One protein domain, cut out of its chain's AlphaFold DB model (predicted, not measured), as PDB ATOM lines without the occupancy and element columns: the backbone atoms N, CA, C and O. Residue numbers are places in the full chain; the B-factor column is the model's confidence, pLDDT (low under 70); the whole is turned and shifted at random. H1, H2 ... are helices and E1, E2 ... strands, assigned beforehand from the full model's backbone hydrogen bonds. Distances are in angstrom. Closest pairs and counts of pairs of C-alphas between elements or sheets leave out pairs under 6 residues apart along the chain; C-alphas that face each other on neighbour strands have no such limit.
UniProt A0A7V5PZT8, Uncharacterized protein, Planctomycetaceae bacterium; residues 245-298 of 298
ATOM      1  N   HIS A 245     -26.858  11.289  39.672       90.62
ATOM      2  CA  HIS A 245     -26.961  11.835  41.015       90.62
ATOM      3  C   HIS A 245     -28.418  12.076  41.419       90.62
ATOM      4  O   HIS A 245     -29.280  12.413  40.604       90.62
ATOM      5  N   TYR A 246     -28.679  11.923  42.714       93.44
ATOM      6  CA  TYR A 246     -29.994  12.060  43.324       93.44
ATOM      7  C   TYR A 246     -29.877  12.859  44.613       93.44
ATOM      8  O   TYR A 246     -29.014  12.577  45.442       93.44
ATOM      9  N   CYS A 247     -30.770  13.824  44.788       92.44
ATOM     10  CA  CYS A 247     -30.931  14.537  46.041       92.44
ATOM     11  C   CYS A 247     -32.388  14.446  46.490       92.44
ATOM     12  O   CYS A 247     -33.280  14.968  45.818       92.44
ATOM     13  N   ARG A 248     -32.630  13.792  47.631       90.81
ATOM     14  CA  ARG A 248     -33.973  13.611  48.195       90.81
ATOM     15  C   ARG A 248     -34.629  14.939  48.573       90.81
ATOM     16  O   ARG A 248     -35.796  15.155  48.258       90.81
ATOM     17  N   ASP A 249     -33.861  15.836  49.180       86.88
ATOM     18  CA  ASP A 249     -34.339  17.143  49.655       86.88
ATOM     19  C   ASP A 249     -34.414  18.188  48.527       86.88
ATOM     20  O   ASP A 249     -34.737  19.360  48.729       86.88
ATOM     21  N   GLY A 250     -34.143  17.760  47.294       86.31
ATOM     22  CA  GLY A 250     -34.173  18.610  46.121       86.31
ATOM     23  C   GLY A 250     -33.026  19.601  46.076       86.31
ATOM     24  O   GLY A 250     -31.894  19.287  46.419       86.31
ATOM     25  N   ILE A 251     -33.307  20.813  45.604       83.50
ATOM     26  CA  ILE A 251     -32.253  21.794  45.310       83.50
ATOM     27  C   ILE A 251     -31.509  22.269  46.551       83.50
ATOM     28  O   ILE A 251     -30.326  22.593  46.461       83.50
ATOM     29  N   ASP A 252     -32.174  22.299  47.702       85.31
ATOM     30  CA  ASP A 252     -31.560  22.788  48.934       85.31
ATOM     31  C   ASP A 252     -30.463  21.836  49.437       85.31
ATOM     32  O   ASP A 252     -29.475  22.303  50.005       85.31
ATOM     33  N   GLY A 253     -30.591  20.534  49.150       84.94
ATOM     34  CA  GLY A 253     -29.600  19.505  49.476       84.94
ATOM     35  C   GLY A 253     -28.559  19.249  48.380       84.94
ATOM     36  O   GLY A 253     -27.772  18.310  48.498       84.94
ATOM     37  N   LEU A 254     -28.552  20.031  47.294       86.19
ATOM     38  CA  LEU A 254     -27.502  19.928  46.278       86.19
ATOM     39  C   LEU A 254     -26.163  20.454  46.823       86.19
ATOM     40  O   LEU A 254     -26.166  21.434  47.574       86.19
ATOM     41  N   PRO A 255     -25.023  19.882  46.386       86.25
ATOM     42  CA  PRO A 255     -23.703  20.422  46.702       86.25
ATOM     43  C   PRO A 255     -23.578  21.900  46.308       86.25
ATOM     44  O   PRO A 255     -24.169  22.347  45.315       86.25
ATOM     45  N   GLU A 256     -22.812  22.669  47.079       86.00
ATOM     46  CA  GLU A 256     -22.669  24.113  46.870       86.00
ATOM     47  C   GLU A 256     -22.093  24.432  45.484       86.00
ATOM     48  O   GLU A 256     -22.551  25.371  44.828       86.00
ATOM     49  N   GLU A 257     -21.180  23.601  44.977       85.31
ATOM     50  CA  GLU A 257     -20.580  23.747  43.648       85.31
ATOM     51  C   GLU A 257     -21.635  23.650  42.541       85.31
ATOM     52  O   GLU A 257     -21.602  24.389  41.560       85.31
ATOM     53  N   ILE A 258     -22.617  22.763  42.713       83.44
ATOM     54  CA  ILE A 258     -23.725  22.572  41.772       83.44
ATOM     55  C   ILE A 258     -24.711  23.739  41.863       83.44
ATOM     56  O   ILE A 258     -25.179  24.234  40.838       83.44
ATOM     57  N   ARG A 259     -25.003  24.203  43.083       81.50
ATOM     58  CA  ARG A 259     -25.927  25.318  43.338       81.50
ATOM     59  C   ARG A 259     -25.414  26.659  42.824       81.50
ATOM     60  O   ARG A 259     -26.213  27.491  42.401       81.50
ATOM     61  N   THR A 260     -24.107  26.875  42.905       82.06
ATOM     62  CA  THR A 260     -23.447  28.135  42.529       82.06
ATOM     63  C   THR A 260     -22.968  28.156  41.084       82.06
ATOM     64  O   THR A 260     -22.631  29.226  40.575       82.06
ATOM     65  N   ASN A 261     -22.970  27.011  40.395       80.38
ATOM     66  CA  ASN A 261     -22.547  26.937  39.006       80.38
ATOM     67  C   ASN A 261     -23.453  27.828  38.127       80.38
ATOM     68  O   ASN A 261     -24.643  27.536  37.984       80.38
ATOM     69  N   PRO A 262     -22.913  28.879  37.477       75.69
ATOM     70  CA  PRO A 262     -23.703  29.823  36.678       75.69
ATOM     71  C   PRO A 262     -24.341  29.169  35.452       75.69
ATOM     72  O   PRO A 262     -25.274  29.708  34.855       75.69
ATOM     73  N   ASN A 263     -23.834  28.001  35.067       71.69
ATOM     74  CA  ASN A 263     -24.393  27.229  33.986       71.69
ATOM     75  C   ASN A 263     -25.472  26.263  34.471       71.69
ATOM     76  O   ASN A 263     -26.316  25.887  33.666       71.69
ATOM     77  N   ALA A 264     -25.513  25.874  35.748       68.25
ATOM     78  CA  ALA A 264     -26.579  25.020  36.248       68.25
ATOM     79  C   ALA A 264     -27.928  25.682  35.953       68.25
ATOM     80  O   ALA A 264     -28.228  26.775  36.434       68.25
ATOM     81  N   ALA A 265     -28.756  25.028  35.136       63.28
ATOM     82  CA  ALA A 265     -30.091  25.515  34.825       63.28
ATOM     83  C   ALA A 265     -31.034  25.212  35.997       63.28
ATOM     84  O   ALA A 265     -32.118  24.655  35.817       63.28
ATOM     85  N   ILE A 266     -30.622  25.571  37.215       64.44
ATOM     86  CA  ILE A 266     -31.499  25.584  38.373       64.44
ATOM     87  C   ILE A 266     -32.486  26.700  38.089       64.44
ATOM     88  O   ILE A 266     -32.195  27.887  38.250       64.44
ATOM     89  N   THR A 267     -33.661  26.333  37.584       58.75
ATOM     90  CA  THR A 267     -34.736  27.309  37.460       58.75
ATOM     91  C   THR A 267     -34.935  27.915  38.848       58.75
ATOM     92  O   THR A 267     -35.158  27.189  39.812       58.75
ATOM     93  N   LYS A 268     -34.851  29.247  38.971       63.56
ATOM     94  CA  LYS A 268     -35.082  29.964  40.245       63.56
ATOM     95  C   LYS A 268     -36.432  29.609  40.901       63.56
ATOM     96  O   LYS A 268     -36.648  29.904  42.068       63.56
ATOM     97  N   ASN A 269     -37.315  28.960  40.137       64.38
ATOM     98  CA  ASN A 269     -38.665  28.539  40.497       64.38
ATOM     99  C   ASN A 269     -38.789  27.032  40.765       64.38
ATOM    100  O   ASN A 269     -39.904  26.512  40.897       64.38
ATOM    101  N   ALA A 270     -37.684  26.297  40.774       69.06
ATOM    102  CA  ALA A 270     -37.736  24.903  41.134       69.06
ATOM    103  C   ALA A 270     -38.102  24.786  42.627       69.06
ATOM    104  O   ALA A 270     -37.577  25.517  43.467       69.06
ATOM    105  N   PRO A 271     -39.084  23.940  42.959       70.12
ATOM    106  CA  PRO A 271     -39.614  23.846  44.300       70.12
ATOM    107  C   PRO A 271     -38.561  23.245  45.220       70.12
ATOM    108  O   PRO A 271     -37.884  22.274  44.883       70.12
ATOM    109  N   ARG A 272     -38.481  23.836  46.404       79.81
ATOM    110  CA  ARG A 272     -37.718  23.307  47.528       79.81
ATOM    111  C   ARG A 272     -38.328  21.986  47.995       79.81
ATOM    112  O   ARG A 272     -39.540  21.802  47.866       79.81
ATOM    113  N   ASN A 273     -37.502  21.088  48.530       81.56
ATOM    114  CA  ASN A 273     -37.927  19.802  49.101       81.56
ATOM    115  C   ASN A 273     -38.604  18.843  48.109       81.56
ATOM    116  O   ASN A 273     -39.440  18.027  48.497       81.56
ATOM    117  N   VAL A 274     -38.281  18.951  46.820       84.50
ATOM    118  CA  VAL A 274     -38.739  17.994  45.810       84.50
ATOM    119  C   VAL A 274     -37.552  17.162  45.362       84.50
ATOM    120  O   VAL A 274     -36.611  17.749  44.822       84.50
ATOM    121  N   PRO A 275     -37.593  15.826  45.509       88.00
ATOM    122  CA  PRO A 275     -36.481  14.996  45.096       88.00
ATOM    123  C   PRO A 275     -36.090  15.282  43.655       88.00
ATOM    124  O   PRO A 275     -36.939  15.479  42.780       88.00
ATOM    125  N   THR A 276     -34.788  15.372  43.438       88.38
ATOM    126  CA  THR A 276     -34.226  15.869  42.193       88.38
ATOM    127  C   THR A 276     -33.169  14.906  41.689       88.38
ATOM    128  O   THR A 276     -32.228  14.573  42.408       88.38
ATOM    129  N   LEU A 277     -33.324  14.476  40.438       89.44
ATOM    130  CA  LEU A 277     -32.255  13.823  39.690       89.44
ATOM    131  C   LEU A 277     -31.439  14.888  38.971       89.44
ATOM    132  O   LEU A 277     -32.015  15.837  38.426       89.44
ATOM    133  N   TYR A 278     -30.120  14.726  38.963       85.94
ATOM    134  CA  TYR A 278     -29.241  15.608  38.212       85.94
ATOM    135  C   TYR A 278     -28.046  14.878  37.608       85.94
ATOM    136  O   TYR A 278     -27.598  13.830  38.073       85.94
ATOM    137  N   GLY A 279     -27.535  15.474  36.540       81.25
ATOM    138  CA  GLY A 279     -26.332  15.055  35.842       81.25
ATOM    139  C   GLY A 279     -25.845  16.174  34.937       81.25
ATOM    140  O   GLY A 279     -26.533  17.182  34.748       81.25
ATOM    141  N   VAL A 280     -24.644  16.009  34.393       69.06
ATOM    142  CA  VAL A 280     -24.105  16.928  33.392       69.06
ATOM    143  C   VAL A 280     -24.550  16.426  32.016       69.06
ATOM    144  O   VAL A 280     -24.032  15.409  31.547       69.06
ATOM    145  N   PRO A 281     -25.538  17.073  31.371       58.16
ATOM    146  CA  PRO A 281     -25.911  16.728  30.025       58.16
ATOM    147  C   PRO A 281     -24.817  17.159  29.033       58.16
ATOM    148  O   PRO A 281     -24.011  18.055  29.284       58.16
ATOM    149  N   PRO A 282     -24.823  16.545  27.856       49.72
ATOM    150  CA  PRO A 282     -23.681  16.533  26.964       49.72
ATOM    151  C   PRO A 282     -23.162  17.796  26.301       49.72
ATOM    152  O   PRO A 282     -21.967  17.927  26.062       49.72
ATOM    153  N   ASN A 283     -24.082  18.659  25.886       50.34
ATOM    154  CA  ASN A 283     -23.794  19.726  24.927       50.34
ATOM    155  C   ASN A 283     -23.883  21.092  25.606       50.34
ATOM    156  O   ASN A 283     -24.056  22.120  24.958       50.34
ATOM    157  N   ASN A 284     -23.853  21.087  26.935       50.88
ATOM    158  CA  ASN A 284     -24.157  22.237  27.747       50.88
ATOM    159  C   ASN A 284     -23.248  22.202  28.966       50.88
ATOM    160  O   ASN A 284     -23.201  21.220  29.697       50.88
ATOM    161  N   THR A 285     -22.652  23.342  29.282       49.47
ATOM    162  CA  THR A 285     -22.174  23.626  30.636       49.47
ATOM    163  C   THR A 285     -23.297  23.512  31.685       49.47
ATOM    164  O   THR A 285     -23.044  23.617  32.883       49.47
ATOM    165  N   ARG A 286     -24.555  23.322  31.258       54.94
ATOM    166  CA  ARG A 286     -25.750  23.340  32.092       54.94
ATOM    167  C   ARG A 286     -26.121  21.987  32.660       54.94
ATOM    168  O   ARG A 286     -26.532  21.124  31.911       54.94
ATOM    169  N   ILE A 287     -26.105  21.879  33.981       61.91
ATOM    170  CA  ILE A 287     -26.644  20.748  34.747       61.91
ATOM    171  C   ILE A 287     -28.157  20.646  34.512       61.91
ATOM    172  O   ILE A 287     -28.867  21.652  34.625       61.91
ATOM    173  N   GLU A 288     -28.635  19.448  34.171       67.12
ATOM    174  CA  GLU A 288     -30.062  19.160  34.004       67.12
ATOM    175  C   GLU A 288     -30.658  18.728  35.345       67.12
ATOM    176  O   GLU A 288     -30.085  17.889  36.037       67.12
ATOM    177  N   PHE A 289     -31.812  19.295  35.701       70.81
ATOM    178  CA  PHE A 289     -32.545  18.954  36.918       70.81
ATOM    179  C   PHE A 289     -33.913  18.393  36.562       70.81
ATOM    180  O   PHE A 289     -34.690  19.035  35.853       70.81
ATOM    181  N   ILE A 290     -34.237  17.228  37.113       75.69
ATOM    182  CA  ILE A 290     -35.552  16.606  36.955       75.69
ATOM    183  C   ILE A 290     -36.222  16.577  38.314       75.69
ATOM    184  O   ILE A 290     -35.806  15.859  39.220       75.69
ATOM    185  N   LEU A 291     -37.264  17.393  38.437       77.31
ATOM    186  CA  LEU A 291     -38.023  17.580  39.665       77.31
ATOM    187  C   LEU A 291     -39.144  16.544  39.744       77.31
ATOM    188  O   LEU A 291     -40.049  16.550  38.907       77.31
ATOM    189  N   LEU A 292     -39.138  15.718  40.787       78.75
ATOM    190  CA  LEU A 292     -40.184  14.730  41.053       78.75
ATOM    191  C   LEU A 292     -41.386  15.374  41.756       78.75
ATOM    192  O   LEU A 292     -41.693  15.081  42.912       78.75
ATOM    193  N   LYS A 293     -42.075  16.304  41.086       76.00
ATOM    194  CA  LYS A 293     -43.264  16.947  41.669       76.00
ATOM    195  C   LYS A 293     -44.476  16.014  41.581       76.00
ATOM    196  O   LYS A 293     -44.852  15.659  40.464       76.00
ATOM    197  N   PRO A 294     -45.160  15.692  42.694       68.62
ATOM    198  CA  PRO A 294     -46.493  15.117  42.602       68.62
ATOM    199  C   PRO A 294     -47.419  16.118  41.905       68.62
ATOM    200  O   PRO A 294     -47.379  17.326  42.177       68.62
ATOM    201  N   ARG A 295     -48.234  15.634  40.967       69.62
ATOM    202  CA  ARG A 295     -49.222  16.476  40.292       69.62
ATOM    203  C   ARG A 295     -50.274  16.890  41.323       69.62
ATOM    204  O   ARG A 295     -50.896  16.028  41.935       69.62
ATOM    205  N   ARG A 296     -50.453  18.198  41.536       65.75
ATOM    206  CA  ARG A 296     -51.544  18.701  42.385       65.75
ATOM    207  C   ARG A 296     -52.871  18.280  41.751       65.75
ATOM    208  O   ARG A 296     -53.032  18.437  40.543       65.75
ATOM    209  N   SER A 297     -53.771  17.725  42.555       55.09
ATOM    210  CA  SER A 297     -55.173  17.547  42.185       55.09
ATOM    211  C   SER A 297     -55.754  18.948  41.986       55.09
ATOM    212  O   SER A 297     -55.869  19.695  42.956       55.09
ATOM    213  N   GLU A 298     -55.986  19.338  40.735       49.78
ATOM    214  CA  GLU A 298     -56.800  20.515  40.396       49.78
ATOM    215  C   GLU A 298     -58.286  20.170  40.499       49.78
ATOM    216  O   GLU A 298     -58.641  19.012  40.164       49.78
TER     217      GLU A 298
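Overview. This is residues 245 to 298 of the 298 residues of an uncharacterized protein of Planctomycetaceae bacterium (UniProt A0A7V5PZT8). With little regular structure, this is a small three-stranded sheet, loops and the short helix H1 to one side of it and the other face bare; a tail, residues 292 to 298, runs outward and makes the length. The printed part has 54 residues, in order E1, H1, E2, E3; named elements, mixed helices and strands, hold only 16. The sheet's order is E1, E2, E3, antiparallel. The whole is compact, radius of gyration of the C-alphas 11.3 A, spanning 36 by 21 by 19 A.

Along the chain. Find E2, residues 276 to 279, 10.2 A, and E3, residues 288 to 291, 9.9 A. E1, residues 245 to 247, begins at C-alpha 245 (-26.961, 11.835, 41.015). H1, residues 256 to 260, begins at C-alpha 256 (-22.669, 24.113, 46.870).

Arrangement. Look at the hairpin E2 and E3, antiparallel at 166 degrees: N 290 and O 277 are 2.9 A apart, within hydrogen-bond range. E1 and E2 are antiparallel at 154 degrees, with N 276 and O 247 within range at 2.8 A. H1, whose O i to N i+4 pair is within range, is not on the sheet.

Size, cuts and confidence. The printed part has no cut. The link H1 to E2 is long. Residues 264 to 270, 280 to 288 and 294 to 298 have pLDDT under 70.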